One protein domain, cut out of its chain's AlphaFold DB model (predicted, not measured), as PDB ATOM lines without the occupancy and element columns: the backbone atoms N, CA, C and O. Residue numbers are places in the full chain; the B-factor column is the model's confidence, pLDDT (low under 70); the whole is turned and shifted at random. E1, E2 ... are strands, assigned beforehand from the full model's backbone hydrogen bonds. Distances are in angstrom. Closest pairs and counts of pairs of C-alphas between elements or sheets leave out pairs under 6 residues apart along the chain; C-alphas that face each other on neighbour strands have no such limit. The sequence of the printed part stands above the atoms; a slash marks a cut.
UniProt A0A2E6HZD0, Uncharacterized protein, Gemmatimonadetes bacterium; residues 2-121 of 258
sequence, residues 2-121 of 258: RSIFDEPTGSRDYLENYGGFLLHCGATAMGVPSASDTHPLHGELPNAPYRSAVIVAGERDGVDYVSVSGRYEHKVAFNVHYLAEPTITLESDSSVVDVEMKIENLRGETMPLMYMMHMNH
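Overview. This is residues 2 to 121 of the 258 residues of an uncharacterized protein of Gemmatimonadetes bacterium (UniProt A0A2E6HZD0). A long, twisted sheet, E2 E3 E4 E5, is partly face to face with a small two-stranded sheet, E1 and E6, as a sandwich. Long stretches with no named element, residues 2 to 21 and 28 to 51, lie before and after E1. The 120 printed residues hold six named strands, E1 to E6 in chain order, and no named helix; the class is all strand, with 56 residues, under half, in named elements. Both sheets are antiparallel. The whole is only just compact, close to loose, with a radius of gyration of the C-alphas of 16.0 A, and flat, spanning 52 by 42 by 21 A.

Arrangement. Look first at E1, residues 22 to 27, antiparallel to E6, residues 111 to 119: N 25 and O 116 are 2.9 A apart. Next comes a meander, each strand the antiparallel neighbour of the one before: E2, residues 52 to 60, E3, 63 to 75, E4, 81 to 91, and E5, 98 to 105. Its hairpins show N 56 and O 67 at 2.9 A, N 72 and O 84 at 2.9 A, and N 85 and O 102 at 2.8 A, within hydrogen-bond range. The strands of the two sheets stand at 38 degrees. The closest C-alphas of E1 and E5, His 24 and Met 101, are 8.0 A apart. E2 and E6 are apart.

Along the chain. Find C-alpha 22 at (-47.107, 37.837, 17.767), where E1 begins its 15.5 A. E2 covers 24.0 A, E3 37.9 A, E4 33.0 A and E5 23.1 A. E6 runs 25.5 A to C-alpha 119 at (-49.294, 41.624, 16.696).

Size, cuts and confidence. The farthest C-alphas, Ala 35 and Gly 62, are 53.3 A apart. The link E1 to E2 is long. The printed part has no cut, and no printed residue is under 70 in pLDDT.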
ATOM      1  N   ARG A   2     -59.600  38.344  20.840       91.88
ATOM      2  CA  ARG A   2     -60.549  37.246  21.047       91.88
ATOM      3  C   ARG A   2     -60.379  36.284  19.869       91.88
ATOM      4  O   ARG A   2     -60.267  36.751  18.740       91.88
ATOM      5  N   SER A   3     -60.299  34.986  20.130       91.44
ATOM      6  CA  SER A   3     -60.018  33.964  19.118       91.44
ATOM      7  C   SER A   3     -60.868  32.726  19.372       91.44
ATOM      8  O   SER A   3     -61.200  32.444  20.523       91.44
ATOM      9  N   ILE A   4     -61.191  31.992  18.306       92.00
ATOM     10  CA  ILE A   4     -61.817  30.662  18.377       92.00
ATOM     11  C   ILE A   4     -60.805  29.548  18.682       92.00
ATOM     12  O   ILE A   4     -61.197  28.408  18.922       92.00
ATOM     13  N   PHE A   5     -59.508  29.862  18.640       90.38
ATOM     14  CA  PHE A   5     -58.437  28.944  19.005       90.38
ATOM     15  C   PHE A   5     -58.122  29.093  20.494       90.38
ATOM     16  O   PHE A   5     -57.713  30.170  20.932       90.38
ATOM     17  N   ASP A   6     -58.264  28.007  21.252       87.56
ATOM     18  CA  ASP A   6     -57.910  27.976  22.678       87.56
ATOM     19  C   ASP A   6     -56.386  28.013  22.898       87.56
ATOM     20  O   ASP A   6     -55.898  28.560  23.887       87.56
ATOM     21  N   GLU A   7     -55.626  27.445  21.959       86.50
ATOM     22  CA  GLU A   7     -54.163  27.418  21.953       86.50
ATOM     23  C   GLU A   7     -53.620  27.341  20.513       86.50
ATOM     24  O   GLU A   7     -54.360  26.966  19.595       86.50
ATOM     25  N   PRO A   8     -52.337  27.685  20.276       83.38
ATOM     26  CA  PRO A   8     -51.724  27.511  18.966       83.38
ATOM     27  C   PRO A   8     -51.743  26.049  18.502       83.38
ATOM     28  O   PRO A   8     -51.387  25.140  19.253       83.38
ATOM     29  N   THR A   9     -52.089  25.817  17.238       86.50
ATOM     30  CA  THR A   9     -52.140  24.482  16.632       86.50
ATOM     31  C   THR A   9     -50.868  24.183  15.828       86.50
ATOM     32  O   THR A   9     -50.221  25.060  15.257       86.50
ATOM     33  N   GLY A  10     -50.489  22.906  15.744       87.19
ATOM     34  CA  GLY A  10     -49.317  22.453  14.987       87.19
ATOM     35  C   GLY A  10     -49.531  22.385  13.469       87.19
ATOM     36  O   GLY A  10     -49.283  21.330  12.886       87.19
ATOM     37  N   SER A  11     -49.997  23.462  12.828       90.62
ATOM     38  CA  SER A  11     -50.174  23.538  11.365       90.62
ATOM     39  C   SER A  11     -49.046  24.319  10.681       90.62
ATOM     40  O   SER A  11     -48.209  24.943  11.324       90.62
ATOM     41  N   ARG A  12     -48.996  24.248   9.347       90.31
ATOM     42  CA  ARG A  12     -48.216  25.148   8.480       90.31
ATOM     43  C   ARG A  12     -49.090  26.182   7.783       90.31
ATOM     44  O   ARG A  12     -48.552  27.161   7.275       90.31
ATOM     45  N   ASP A  13     -50.396  25.943   7.732       91.31
ATOM     46  CA  ASP A  13     -51.361  26.873   7.167       91.31
ATOM     47  C   ASP A  13     -51.569  28.032   8.144       91.31
ATOM     48  O   ASP A  13     -51.712  27.815   9.347       91.31
ATOM     49  N   TYR A  14     -51.529  29.264   7.639       90.75
ATOM     50  CA  TYR A  14     -51.672  30.475   8.440       90.75
ATOM     51  C   TYR A  14     -53.010  30.526   9.191       90.75
ATOM     52  O   TYR A  14     -53.029  30.831  10.382       90.75
ATOM     53  N   LEU A  15     -54.118  30.196   8.520       90.56
ATOM     54  CA  LEU A  15     -55.463  30.348   9.084       90.56
ATOM     55  C   LEU A  15     -55.859  29.188   9.996       90.56
ATOM     56  O   LEU A  15     -56.749  29.344  10.823       90.56
ATOM     57  N   GLU A  16     -55.189  28.041   9.890       90.44
ATOM     58  CA  GLU A  16     -55.412  26.917  10.806       90.44
ATOM     59  C   GLU A  16     -54.740  27.119  12.173       90.44
ATOM     60  O   GLU A  16     -54.975  26.330  13.089       90.44
ATOM     61  N   ASN A  17     -53.911  28.159  12.323       80.94
ATOM     62  CA  ASN A  17     -53.232  28.507  13.566       80.94
ATOM     63  C   ASN A  17     -53.152  30.031  13.755       80.94
ATOM     64  O   ASN A  17     -52.081  30.631  13.651       80.94
ATOM     65  N   TYR A  18     -54.292  30.654  14.058       78.56
ATOM     66  CA  TYR A  18     -54.380  32.097  14.306       78.56
ATOM     67  C   TYR A  18     -54.461  32.462  15.802       78.56
ATOM     68  O   TYR A  18     -54.975  33.510  16.177       78.56
ATOM     69  N   GLY A  19     -53.964  31.590  16.689       72.12
ATOM     70  CA  GLY A  19     -53.964  31.796  18.147       72.12
ATOM     71  C   GLY A  19     -52.763  32.581  18.703       72.12
ATOM     72  O   GLY A  19     -52.720  32.873  19.896       72.12
ATOM     73  N   GLY A  20     -51.763  32.905  17.877       85.94
ATOM     74  CA  GLY A  20     -50.547  33.594  18.322       85.94
ATOM     75  C   GLY A  20     -50.755  35.092  18.565       85.94
ATOM     76  O   GLY A  20     -51.323  35.789  17.726       85.94
ATOM     77  N   PHE A  21     -50.233  35.615  19.681       91.50
ATOM     78  CA  PHE A  21     -50.218  37.064  19.922       91.50
ATOM     79  C   PHE A  21     -49.298  37.802  18.939       91.50
ATOM     80  O   PHE A  21     -49.692  38.840  18.416       91.50
ATOM     81  N   LEU A  22     -48.096  37.274  18.688       94.19
ATOM     82  CA  LEU A  22     -47.107  37.837  17.767       94.19
ATOM     83  C   LEU A  22     -46.720  36.782  16.730       94.19
ATOM     84  O   LEU A  22     -46.359  35.661  17.086       94.19
ATOM     85  N   LEU A  23     -46.777  37.155  15.453       94.62
ATOM     86  CA  LEU A  23     -46.405  36.324  14.312       94.62
ATOM     87  C   LEU A  23     -45.353  37.054  13.472       94.62
ATOM     88  O   LEU A  23     -45.476  38.245  13.180       94.62
ATOM     89  N   HIS A  24     -44.330  36.325  13.037       96.25
ATOM     90  CA  HIS A  24     -43.380  36.817  12.047       96.25
ATOM     91  C   HIS A  24     -43.865  36.422  10.652       96.25
ATOM     92  O   HIS A  24     -43.929  35.237  10.342       96.25
ATOM     93  N   CYS A  25     -44.187  37.395   9.807       96.56
ATOM     94  CA  CYS A  25     -44.625  37.174   8.428       96.56
ATOM     95  C   CYS A  25     -43.472  37.451   7.453       96.56
ATOM     96  O   CYS A  25     -42.641  38.321   7.717       96.56
ATOM     97  N   GLY A  26     -43.406  36.724   6.335       96.25
ATOM     98  CA  GLY A  26     -42.259  36.734   5.416       96.25
ATOM     99  C   GLY A  26     -41.649  35.338   5.213       96.25
ATOM    100  O   GLY A  26     -42.304  34.335   5.484       96.25
ATOM    101  N   ALA A  27     -40.390  35.194   4.790       95.06
ATOM    102  CA  ALA A  27     -39.420  36.239   4.448       95.06
ATOM    103  C   ALA A  27     -39.376  36.514   2.941       95.06
ATOM    104  O   ALA A  27     -39.019  37.604   2.506       95.06
ATOM    105  N   THR A  28     -39.689  35.510   2.127       93.62
ATOM    106  CA  THR A  28     -39.501  35.583   0.671       93.62
ATOM    107  C   THR A  28     -40.678  36.231  -0.052       93.62
ATOM    108  O   THR A  28     -40.493  36.869  -1.091       93.62
ATOM    109  N   ALA A  29     -41.868  36.117   0.535       93.00
ATOM    110  CA  ALA A  29     -43.096  36.785   0.138       93.00
ATOM    111  C   ALA A  29     -43.967  37.039   1.378       93.00
ATOM    112  O   ALA A  29     -43.744  36.450   2.435       93.00
ATOM    113  N   MET A  30     -44.934  37.944   1.262       92.75
ATOM    114  CA  MET A  30     -45.810  38.346   2.357       92.75
ATOM    115  C   MET A  30     -47.070  39.019   1.808       92.75
ATOM    116  O   MET A  30     -47.030  39.665   0.761       92.75
ATOM    117  N   GLY A  31     -48.149  38.953   2.586       87.44
ATOM    118  CA  GLY A  31     -49.435  39.568   2.279       87.44
ATOM    119  C   GLY A  31     -50.437  38.521   1.815       87.44
ATOM    120  O   GLY A  31     -50.261  37.330   2.074       87.44
ATOM    121  N   VAL A  32     -51.493  38.985   1.148       86.81
ATOM    122  CA  VAL A  32     -52.523  38.124   0.560       86.81
ATOM    123  C   VAL A  32     -52.107  37.767  -0.873       86.81
ATOM    124  O   VAL A  32     -51.959  38.678  -1.694       86.81
ATOM    125  N   PRO A  33     -51.913  36.479  -1.208       86.38
ATOM    126  CA  PRO A  33     -51.546  36.076  -2.559       86.38
ATOM    127  C   PRO A  33     -52.650  36.407  -3.574       86.38
ATOM    128  O   PRO A  33     -53.846  36.270  -3.310       86.38
ATOM    129  N   SER A  34     -52.239  36.831  -4.770       85.19
ATOM    130  CA  SER A  34     -53.131  36.982  -5.929       85.19
ATOM    131  C   SER A  34     -53.404  35.633  -6.608       85.19
ATOM    132  O   SER A  34     -52.719  34.655  -6.351       85.19
ATOM    133  N   ALA A  35     -54.323  35.578  -7.577       84.75
ATOM    134  CA  ALA A  35     -54.554  34.353  -8.357       84.75
ATOM    135  C   ALA A  35     -53.312  33.851  -9.130       84.75
ATOM    136  O   ALA A  35     -53.233  32.672  -9.466       84.75
ATOM    137  N   SER A  36     -52.353  34.734  -9.431       88.25
ATOM    138  CA  SER A  36     -51.089  34.399 -10.104       88.25
ATOM    139  C   SER A  36     -49.911  34.194  -9.149       88.25
ATOM    140  O   SER A  36     -48.804  33.917  -9.603       88.25
ATOM    141  N   ASP A  37     -50.125  34.369  -7.847       86.75
ATOM    142  CA  ASP A  37     -49.101  34.258  -6.820       86.75
ATOM    143  C   ASP A  37     -49.479  33.128  -5.864       86.75
ATOM    144  O   ASP A  37     -50.577  33.098  -5.328       86.75
ATOM    145  N   THR A  38     -48.587  32.163  -5.685       89.00
ATOM    146  CA  THR A  38     -48.877  30.944  -4.923       89.00
ATOM    147  C   THR A  38     -48.084  30.865  -3.626       89.00
ATOM    148  O   THR A  38     -47.920  29.768  -3.088       89.00
ATOM    149  N   HIS A  39     -47.523  31.978  -3.139       92.25
ATOM    150  CA  HIS A  39     -46.928  31.972  -1.804       92.25
ATOM    151  C   HIS A  39     -48.009  31.722  -0.735       92.25
ATOM    152  O   HIS A  39     -49.166  32.103  -0.930       92.25
ATOM    153  N   PRO A  40     -47.666  31.075   0.393       92.00
ATOM    154  CA  PRO A  40     -48.592  30.943   1.514       92.00
ATOM    155  C   PRO A  40     -49.042  32.318   2.015       92.00
ATOM    156  O   PRO A  40     -48.249  33.255   2.000       92.00
ATOM    157  N   LEU A  41     -50.281  32.440   2.496       91.94
ATOM    158  CA  LEU A  41     -50.777  33.676   3.109       91.94
ATOM    159  C   LEU A  41     -49.804  34.147   4.205       91.94
ATOM    160  O   LEU A  41     -49.469  33.385   5.107       91.94
ATOM    161  N   HIS A  42     -49.329  35.392   4.096       93.62
ATOM    162  CA  HIS A  42     -48.296  35.976   4.965       93.62
ATOM    163  C   HIS A  42     -46.911  35.298   4.952       93.62
ATOM    164  O   HIS A  42     -46.052  35.630   5.775       93.62
ATOM    165  N   GLY A  43     -46.641  34.449   3.964       94.75
ATOM    166  CA  GLY A  43     -45.347  33.809   3.752       94.75
ATOM    167  C   GLY A  43     -45.135  32.547   4.589       94.75
ATOM    168  O   GLY A  43     -46.041  31.989   5.198       94.75
ATOM    169  N   GLU A  44     -43.903  32.059   4.578       94.69
ATOM    170  CA  GLU A  44     -43.490  30.789   5.172       94.69
ATOM    171  C   GLU A  44     -43.111  30.856   6.662       94.69
ATOM    172  O   GLU A  44     -42.901  29.807   7.278       94.69
ATOM    173  N   LEU A  45     -42.959  32.057   7.229       95.56
ATOM    174  CA  LEU A  45     -42.512  32.268   8.611       95.56
ATOM    175  C   LEU A  45     -43.573  32.078   9.712       95.56
ATOM    176  O   LEU A  45     -43.180  31.523  10.742       95.56
ATOM    177  N   PRO A  46     -44.859  32.476   9.564       94.38
ATOM    178  CA  PRO A  46     -45.786  32.552  10.700       94.38
ATOM    179  C   PRO A  46     -45.907  31.248  11.493       94.38
ATOM    180  O   PRO A  46     -45.876  31.260  12.717       94.38
ATOM    181  N   ASN A  47     -45.943  30.122  10.776       92.50
ATOM    182  CA  ASN A  47     -46.044  28.774  11.332       92.50
ATOM    183  C   ASN A  47     -44.793  27.927  11.028       92.50
ATOM    184  O   ASN A  47     -44.854  26.721  10.761       92.50
ATOM    185  N   ALA A  48     -43.620  28.564  11.005       93.50
ATOM    186  CA  ALA A  48     -42.350  27.873  10.834       93.50
ATOM    187  C   ALA A  48     -41.946  27.120  12.125       93.50
ATOM    188  O   ALA A  48     -41.747  27.747  13.161       93.50
ATOM    189  N   PRO A  49     -41.734  25.792  12.092       93.00
ATOM    190  CA  PRO A  49     -41.274  25.019  13.222       93.00
ATOM    191  C   PRO A  49     -39.773  25.203  13.353       93.00
ATOM    192  O   PRO A  49     -38.988  24.953  12.424       93.00
ATOM    193  N   TYR A  50     -39.372  25.635  14.535       93.56
ATOM    194  CA  TYR A  50     -37.970  25.838  14.838       93.56
ATOM    195  C   TYR A  50     -37.309  24.488  15.085       93.56
ATOM    196  O   TYR A  50     -37.885  23.579  15.677       93.56
ATOM    197  N   ARG A  51     -36.076  24.340  14.599       91.19
ATOM    198  CA  ARG A  51     -35.288  23.114  14.801       91.19
ATOM    199  C   ARG A  51     -34.601  23.071  16.157       91.19
ATOM    200  O   ARG A  51     -34.172  22.010  16.594       91.19
ATOM    201  N   SER A  52     -34.455  24.228  16.781       94.50
ATOM    202  CA  SER A  52     -33.869  24.396  18.099       94.50
ATOM    203  C   SER A  52     -34.487  25.616  18.759       94.50
ATOM    204  O   SER A  52     -34.810  26.586  18.069       94.50
ATOM    205  N   ALA A  53     -34.579  25.565  20.080       95.25
ATOM    206  CA  ALA A  53     -34.891  26.694  20.935       95.25
ATOM    207  C   ALA A  53     -33.782  26.837  21.983       95.25
ATOM    208  O   ALA A  53     -33.163  25.844  22.376       95.25
ATOM    209  N   VAL A  54     -33.520  28.066  22.404       97.25
ATOM    210  CA  VAL A  54     -32.532  28.406  23.425       97.25
ATOM    211  C   VAL A  54     -33.156  29.400  24.391       97.25
ATOM    212  O   VAL A  54     -33.894  30.292  23.976       97.25
ATOM    213  N   ILE A  55     -32.834  29.244  25.672       98.06
ATOM    214  CA  ILE A  55     -33.103  30.241  26.703       98.06
ATOM    215  C   ILE A  55     -31.749  30.748  27.188       98.06
ATOM    216  O   ILE A  55     -30.874  29.946  27.520       98.06
ATOM    217  N   VAL A  56     -31.574  32.064  27.202       97.31
ATOM    218  CA  VAL A  56     -30.389  32.735  27.743       97.31
ATOM    219  C   VAL A  56     -30.850  33.600  28.901       97.31
ATOM    220  O   VAL A  56     -31.806  34.348  28.751       97.31
ATOM    221  N   ALA A  57     -30.186  33.500  30.043       98.00
ATOM    222  CA  ALA A  57     -30.372  34.425  31.148       98.00
ATOM    223  C   ALA A  57     -29.017  35.029  31.507       98.00
ATOM    224  O   ALA A  57     -27.994  34.339  31.435       98.00
ATOM    225  N   GLY A  58     -29.004  36.304  31.867       97.38
ATOM    226  CA  GLY A  58     -27.782  37.010  32.219       97.38
ATOM    227  C   GLY A  58     -28.058  38.429  32.683       97.38
ATOM    228  O   GLY A  58     -29.200  38.787  32.935       97.38
ATOM    229  N   GLU A  59     -26.998  39.223  32.751       97.69
ATOM    230  CA  GLU A  59     -27.043  40.636  33.116       97.69
ATOM    231  C   GLU A  59     -26.472  41.464  31.953       97.69
ATOM    232  O   GLU A  59     -25.469  41.074  31.340       97.69
ATOM    233  N   ARG A  60     -27.111  42.588  31.621       94.06
ATOM    234  CA  ARG A  60     -26.641  43.575  30.642       94.06
ATOM    235  C   ARG A  60     -26.730  44.955  31.275       94.06
ATOM    236  O   ARG A  60     -27.790  45.340  31.742       94.06
ATOM    237  N   ASP A  61     -25.613  45.677  31.307       94.50
ATOM    238  CA  ASP A  61     -25.546  47.037  31.858       94.50
ATOM    239  C   ASP A  61     -26.127  47.165  33.285       94.50
ATOM    240  O   ASP A  61     -26.669  48.201  33.664       94.50
ATOM    241  N   GLY A  62     -25.987  46.107  34.096       96.25
ATOM    242  CA  GLY A  62     -26.514  46.042  35.463       96.25
ATOM    243  C   GLY A  62     -27.982  45.615  35.583       96.25
ATOM    244  O   GLY A  62     -28.529  45.697  36.680       96.25
ATOM    245  N   VAL A  63     -28.622  45.188  34.489       97.25
ATOM    246  CA  VAL A  63     -30.025  44.751  34.442       97.25
ATOM    247  C   VAL A  63     -30.099  43.264  34.104       97.25
ATOM    248  O   VAL A  63     -29.520  42.813  33.111       97.25
ATOM    249  N   ASP A  64     -30.814  42.494  34.923       98.50
ATOM    250  CA  ASP A  64     -31.057  41.075  34.669       98.50
ATOM    251  C   ASP A  64     -32.015  40.904  33.484       98.50
ATOM    252  O   ASP A  64     -33.001  41.627  33.351       98.50
ATOM    253  N   TYR A  65     -31.773  39.908  32.637       98.38
ATOM    254  CA  TYR A  65     -32.649  39.593  31.513       98.38
ATOM    255  C   TYR A  65     -32.806  38.090  31.301       98.38
ATOM    256  O   TYR A  65     -31.927  37.282  31.622       98.38
ATOM    257  N   VAL A  66     -33.927  37.722  30.683       98.38
ATOM    258  CA  VAL A  66     -34.149  36.406  30.084       98.38
ATOM    259  C   VAL A  66     -34.558  36.573  28.625       98.38
ATOM    260  O   VAL A  66     -35.439  37.363  28.297       98.38
ATOM    261  N   SER A  67     -33.930  35.804  27.743       98.25
ATOM    262  CA  SER A  67     -34.242  35.760  26.320       98.25
ATOM    263  C   SER A  67     -34.635  34.353  25.900       98.25
ATOM    264  O   SER A  67     -33.986  33.379  26.282       98.25
ATOM    265  N   VAL A  68     -35.653  34.250  25.053       98.00
ATOM    266  CA  VAL A  68     -36.009  33.021  24.342       98.00
ATOM    267  C   VAL A  68     -35.739  33.239  22.863       98.00
ATOM    268  O   VAL A  68     -36.186  34.224  22.280       98.00
ATOM    269  N   SER A  69     -35.005  32.318  22.252       97.69
ATOM    270  CA  SER A  69     -34.669  32.363  20.833       97.69
ATOM    271  C   SER A  69     -34.893  31.008  20.179       97.69
ATOM    272  O   SER A  69     -34.952  29.968  20.845       97.69
ATOM    273  N   GLY A  70     -35.009  31.003  18.857       96.75
ATOM    274  CA  GLY A  70     -35.119  29.788  18.071       96.75
ATOM    275  C   GLY A  70     -34.438  29.906  16.722       96.75
ATOM    276  O   GLY A  70     -33.960  30.965  16.331       96.75
ATOM    277  N   ARG A  71     -34.367  28.786  16.003       97.25
ATOM    278  CA  ARG A  71     -33.723  28.739  14.689       97.25
ATOM    279  C   ARG A  71     -34.590  28.026  13.665       97.25
ATOM    280  O   ARG A  71     -34.873  26.831  13.798       97.25
ATOM    281  N   TYR A  72     -34.920  28.735  12.592       97.00
ATOM    282  CA  TYR A  72     -35.558  28.192  11.400       97.00
ATOM    283  C   TYR A  72     -34.621  28.319  10.200       97.00
ATOM    284  O   TYR A  72     -34.076  29.380   9.921       97.00
ATOM    285  N   GLU A  73     -34.417  27.220   9.475       96.88
ATOM    286  CA  GLU A  73     -33.639  27.219   8.237       96.88
ATOM    287  C   GLU A  73     -34.559  26.850   7.078       96.88
ATOM    288  O   GLU A  73     -34.996  25.697   6.965       96.88
ATOM    289  N   HIS A  74     -34.815  27.820   6.209       95.88
ATOM    290  CA  HIS A  74     -35.647  27.637   5.034       95.88
ATOM    291  C   HIS A  74     -34.779  27.337   3.813       95.88
ATOM    292  O   HIS A  74     -33.795  28.032   3.546       95.88
ATOM    293  N   LYS A  75     -35.123  26.272   3.083       94.94
ATOM    294  CA  LYS A  75     -34.362  25.773   1.933       94.94
ATOM    295  C   LYS A  75     -35.304  25.345   0.823       94.94
ATOM    296  O   LYS A  75     -36.091  24.421   1.009       94.94
ATOM    297  N   VAL A  76     -35.133  25.949  -0.347       94.25
ATOM    298  CA  VAL A  76     -35.769  25.540  -1.599       94.25
ATOM    299  C   VAL A  76     -34.670  25.425  -2.648       94.25
ATOM    300  O   VAL A  76     -33.970  26.396  -2.943       94.25
ATOM    301  N   ALA A  77     -34.481  24.219  -3.188       93.81
ATOM    302  CA  ALA A  77     -33.429  23.950  -4.164       93.81
ATOM    303  C   ALA A  77     -33.501  24.941  -5.336       93.81
ATOM    304  O   ALA A  77     -34.585  25.267  -5.810       93.81
ATOM    305  N   PHE A  78     -32.338  25.439  -5.770       91.25
ATOM    306  CA  PHE A  78     -32.185  26.435  -6.846       91.25
ATOM    307  C   PHE A  78     -32.832  27.808  -6.603       91.25
ATOM    308  O   PHE A  78     -32.511  28.732  -7.335       91.25
ATOM    309  N   ASN A  79     -33.607  27.981  -5.533       91.81
ATOM    310  CA  ASN A  79     -34.295  29.225  -5.210       91.81
ATOM    311  C   ASN A  79     -33.680  29.873  -3.956       91.81
ATOM    312  O   ASN A  79     -32.631  30.510  -4.039       91.81
ATOM    313  N   VAL A  80     -34.250  29.634  -2.774       94.69
ATOM    314  CA  VAL A  80     -33.887  30.336  -1.535       94.69
ATOM    315  C   VAL A  80     -33.172  29.445  -0.523       94.69
ATOM    316  O   VAL A  80     -33.420  28.242  -0.421       94.69
ATOM    317  N   HIS A  81     -32.268  30.048   0.245       96.44
ATOM    318  CA  HIS A  81     -31.648  29.432   1.416       96.44
ATOM    319  C   HIS A  81     -31.319  30.529   2.417       96.44
ATOM    320  O   HIS A  81     -30.416  31.325   2.174       96.44
ATOM    321  N   TYR A  82     -32.052  30.577   3.524       96.81
ATOM    322  CA  TYR A  82     -31.830  31.570   4.566       96.81
ATOM    323  C   TYR A  82     -32.015  30.976   5.959       96.81
ATOM    324  O   TYR A  82     -32.594  29.898   6.137       96.81
ATOM    325  N   LEU A  83     -31.506  31.704   6.945       97.44
ATOM    326  CA  LEU A  83     -31.709  31.434   8.354       97.44
ATOM    327  C   LEU A  83     -32.536  32.537   9.000       97.44
ATOM    328  O   LEU A  83     -32.207  33.698   8.811       97.44
ATOM    329  N   ALA A  84     -33.582  32.169   9.735       97.81
ATOM    330  CA  ALA A  84     -34.342  33.069  10.593       97.81
ATOM    331  C   ALA A  84     -34.101  32.708  12.061       97.81
ATOM    332  O   ALA A  84     -34.222  31.541  12.453       97.81
ATOM    333  N   GLU A  85     -33.749  33.721  12.842       97.94
ATOM    334  CA  GLU A  85     -33.402  33.629  14.257       97.94
ATOM    335  C   GLU A  85     -34.170  34.724  15.017       97.94
ATOM    336  O   GLU A  85     -33.685  35.851  15.124       97.94
ATOM    337  N   PRO A  86     -35.399  34.443  15.475       97.62
ATOM    338  CA  PRO A  86     -36.130  35.347  16.351       97.62
ATOM    339  C   PRO A  86     -35.586  35.293  17.772       97.62
ATOM    340  O   PRO A  86     -35.168  34.231  18.245       97.62
ATOM    341  N   THR A  87     -35.672  36.418  18.471       98.25
ATOM    342  CA  THR A  87     -35.350  36.525  19.894       98.25
ATOM    343  C   THR A  87     -36.370  37.426  20.576       98.25
ATOM    344  O   THR A  87     -36.645  38.519  20.092       98.25
ATOM    345  N   ILE A  88     -36.911  36.978  21.708       98.06
ATOM    346  CA  ILE A  88     -37.732  37.794  22.605       98.06
ATOM    347  C   ILE A  88     -36.974  37.924  23.918       98.06
ATOM    348  O   ILE A  88     -36.583  36.901  24.480       98.06
ATOM    349  N   THR A  89     -36.771  39.148  24.398       98.38
ATOM    350  CA  THR A  89     -36.056  39.438  25.646       98.38
ATOM    351  C   THR A  89     -36.956  40.193  26.612       98.38
ATOM    352  O   THR A  89     -37.636  41.139  26.225       98.38
ATOM    353  N   LEU A  90     -36.947  39.767  27.871       98.25
ATOM    354  CA  LEU A  90     -37.572  40.459  28.987       98.25
ATOM    355  C   LEU A  90     -36.484  40.831  29.994       98.25
ATOM    356  O   LEU A  90     -35.782  39.953  30.499       98.25
ATOM    357  N   GLU A  91     -36.372  42.120  30.280       98.00
ATOM    358  CA  GLU A  91     -35.529  42.657  31.349       98.00
ATOM    359  C   GLU A  91     -36.298  42.702  32.678       98.00
ATOM    360  O   GLU A  91     -37.528  42.826  32.702       98.00
ATOM    361  N   SER A  92     -35.580  42.596  33.797       97.75
ATOM    362  CA  SER A  92     -36.146  42.709  35.141       97.75
ATOM    363  C   SER A  92     -36.867  44.045  35.326       97.75
ATOM    364  O   SER A  92     -36.352  45.086  34.925       97.75
ATOM    365  N   ASP A  93     -38.045  44.008  35.952       95.94
ATOM    366  CA  ASP A  93     -38.912  45.169  36.221       95.94
ATOM    367  C   ASP A  93     -39.419  45.932  34.976       95.94
ATOM    368  O   ASP A  93     -40.081  46.964  35.105       95.94
ATOM    369  N   SER A  94     -39.188  45.409  33.765       96.44
ATOM    370  CA  SER A  94     -39.765  45.959  32.538       96.44
ATOM    371  C   SER A  94     -41.231  45.545  32.360       96.44
ATOM    372  O   SER A  94     -41.635  44.421  32.657       96.44
ATOM    373  N   SER A  95     -42.036  46.458  31.814       95.88
ATOM    374  CA  SER A  95     -43.418  46.196  31.374       95.88
ATOM    375  C   SER A  95     -43.529  45.936  29.866       95.88
ATOM    376  O   SER A  95     -44.627  45.741  29.346       95.88
ATOM    377  N   VAL A  96     -42.394  45.927  29.165       96.31
ATOM    378  CA  VAL A  96     -42.285  45.687  27.723       96.31
ATOM    379  C   VAL A  96     -41.264  44.588  27.444       96.31
ATOM    380  O   VAL A  96     -40.402  44.294  28.272       96.31
ATOM    381  N   VAL A  97     -41.368  43.979  26.266       97.12
ATOM    382  CA  VAL A  97     -40.413  42.981  25.772       97.12
ATOM    383  C   VAL A  97     -39.759  43.484  24.496       97.12
ATOM    384  O   VAL A  97     -40.430  44.070  23.644       97.12
ATOM    385  N   ASP A  98     -38.471  43.199  24.340       97.38
ATOM    386  CA  ASP A  98     -37.761  43.433  23.089       97.38
ATOM    387  C   ASP A  98     -37.959  42.241  22.163       97.38
ATOM    388  O   ASP A  98     -37.788  41.088  22.571       97.38
ATOM    389  N   VAL A  99     -38.292  42.510  20.902       98.00
ATOM    390  CA  VAL A  99     -38.496  41.482  19.881       98.00
ATOM    391  C   VAL A  99     -37.589  41.768  18.693       98.00
ATOM    392  O   VAL A  99     -37.692  42.811  18.053       98.00
ATOM    393  N   GLU A 100     -36.726  40.810  18.372       97.50
ATOM    394  CA  GLU A 100     -35.805  40.860  17.241       97.50
ATOM    395  C   GLU A 100     -36.099  39.707  16.276       97.50
ATOM    396  O   GLU A 100     -36.381  38.583  16.693       97.50
ATOM    397  N   MET A 101     -35.986  39.970  14.973       97.56
ATOM    398  CA  MET A 101     -35.909  38.936  13.944       97.56
ATOM    399  C   MET A 101     -34.658  39.150  13.103       97.56
ATOM    400  O   MET A 101     -34.581  40.084  12.304       97.56
ATOM    401  N   LYS A 102     -33.704  38.227  13.211       97.31
ATOM    402  CA  LYS A 102     -32.535  38.203  12.339       97.31
ATOM    403  C   LYS A 102     -32.758  37.234  11.184       97.31
ATOM    404  O   LYS A 102     -32.998  36.048  11.396       97.31
ATOM    405  N   ILE A 103     -32.616  37.725   9.951       96.88
ATOM    406  CA  ILE A 103     -32.687  36.908   8.732       96.88
ATOM    407  C   ILE A 103     -31.339  36.978   8.007       96.88
ATOM    408  O   ILE A 103     -30.894  38.053   7.612       96.88
ATOM    409  N   GLU A 104     -30.678  35.837   7.810       97.12
ATOM    410  CA  GLU A 104     -29.403  35.725   7.091       97.12
ATOM    411  C   GLU A 104     -29.593  34.964   5.775       97.12
ATOM    412  O   GLU A 104     -29.956  33.788   5.775       97.12
ATOM    413  N   ASN A 105     -29.298  35.608   4.643       96.81
ATOM    414  CA  ASN A 105     -29.246  34.935   3.346       96.81
ATOM    415  C   ASN A 105     -27.980  34.070   3.260       96.81
ATOM    416  O   ASN A 105     -26.861  34.576   3.348       96.81
ATOM    417  N   LEU A 106     -28.154  32.766   3.053       96.56
ATOM    418  CA  LEU A 106     -27.073  31.785   2.956       96.56
ATOM    419  C   LEU A 106     -26.702  31.447   1.504       96.56
ATOM    420  O   LEU A 106     -25.751  30.696   1.272       96.56
ATOM    421  N   ARG A 107     -27.410  32.014   0.517       92.69
ATOM    422  CA  ARG A 107     -27.098  31.870  -0.909       92.69
ATOM    423  C   ARG A 107     -25.895  32.719  -1.322       92.69
ATOM    424  O   ARG A 107     -25.599  33.771  -0.756       92.69
ATOM    425  N   GLY A 108     -25.252  32.275  -2.403       93.38
ATOM    426  CA  GLY A 108     -24.306  33.073  -3.190       93.38
ATOM    427  C   GLY A 108     -24.982  34.016  -4.193       93.38
ATOM    428  O   GLY A 108     -24.301  34.533  -5.071       93.38
ATOM    429  N   GLU A 109     -26.296  34.225  -4.071       91.31
ATOM    430  CA  GLU A 109     -27.151  35.074  -4.913       91.31
ATOM    431  C   GLU A 109     -28.076  35.905  -4.016       91.31
ATOM    432  O   GLU A 109     -28.299  35.553  -2.852       91.31
ATOM    433  N   THR A 110     -28.546  37.053  -4.510       93.62
ATOM    434  CA  THR A 110     -29.442  37.916  -3.739       93.62
ATOM    435  C   THR A 110     -30.801  37.246  -3.577       93.62
ATOM    436  O   THR A 110     -31.204  36.417  -4.392       93.62
ATOM    437  N   MET A 111     -31.520  37.609  -2.518       93.00
ATOM    438  CA  MET A 111     -32.832  37.042  -2.206       93.00
ATOM    439  C   MET A 111     -33.840  38.172  -1.978       93.00
ATOM    440  O   MET A 111     -33.458  39.190  -1.398       93.00
ATOM    441  N   PRO A 112     -35.108  38.046  -2.413       92.44
ATOM    442  CA  PRO A 112     -36.137  38.985  -1.986       92.44
ATOM    443  C   PRO A 112     -36.327  38.918  -0.466       92.44
ATOM    444  O   PRO A 112     -36.212  37.849   0.129       92.44
ATOM    445  N   LEU A 113     -36.645  40.058   0.141       95.19
ATOM    446  CA  LEU A 113     -37.065  40.140   1.534       95.19
ATOM    447  C   LEU A 113     -38.344  40.960   1.646       95.19
ATOM    448  O   LEU A 113     -38.416  42.096   1.186       95.19
ATOM    449  N   MET A 114     -39.336  40.366   2.283       96.50
ATOM    450  CA  MET A 114     -40.525  41.003   2.816       96.50
ATOM    451  C   MET A 114     -40.651  40.546   4.263       96.50
ATOM    452  O   MET A 114     -40.400  39.379   4.559       96.50
ATOM    453  N   TYR A 115     -41.012  41.446   5.166       97.44
ATOM    454  CA  TYR A 115     -41.158  41.084   6.569       97.44
ATOM    455  C   TYR A 115     -42.201  41.954   7.249       97.44
ATOM    456  O   TYR A 115     -42.259  43.152   6.980       97.44
ATOM    457  N   MET A 116     -42.982  41.364   8.147       97.81
ATOM    458  CA  MET A 116     -43.900  42.073   9.031       97.81
ATOM    459  C   MET A 116     -43.919  41.393  10.391       97.81
ATOM    460  O   MET A 116     -43.974  40.168  10.488       97.81
ATOM    461  N   MET A 117     -43.924  42.210  11.436       97.31
ATOM    462  CA  MET A 117     -44.199  41.766  12.793       97.31
ATOM    463  C   MET A 117     -45.685  41.981  13.082       97.31
ATOM    464  O   MET A 117     -46.131  43.109  13.279       97.31
ATOM    465  N   HIS A 118     -46.459  40.902  13.042       96.75
ATOM    466  CA  HIS A 118     -47.912  40.936  13.158       96.75
ATOM    467  C   HIS A 118     -48.331  40.679  14.610       96.75
ATOM    468  O   HIS A 118     -48.161  39.572  15.110       96.75
ATOM    469  N   MET A 119     -48.878  41.686  15.291       96.19
ATOM    470  CA  MET A 119     -49.294  41.624  16.696       96.19
ATOM    471  C   MET A 119     -50.815  41.741  16.816       96.19
ATOM    472  O   MET A 119     -51.427  42.566  16.145       96.19
ATOM    473  N   ASN A 120     -51.420  40.930  17.683       95.06
ATOM    474  CA  ASN A 120     -52.867  40.739  17.775       95.06
ATOM    475  C   ASN A 120     -53.410  41.201  19.141       95.06
ATOM    476  O   ASN A 120     -53.795  40.403  20.007       95.06
ATOM    477  N   HIS A 121     -53.471  42.516  19.361       95.38
ATOM    478  CA  HIS A 121     -54.067  43.070  20.580       95.38
ATOM    479  C   HIS A 121     -55.579  42.840  20.619       95.38
ATOM    480  O   HIS A 121     -56.206  42.482  19.625       95.38
TER     481      HIS A 121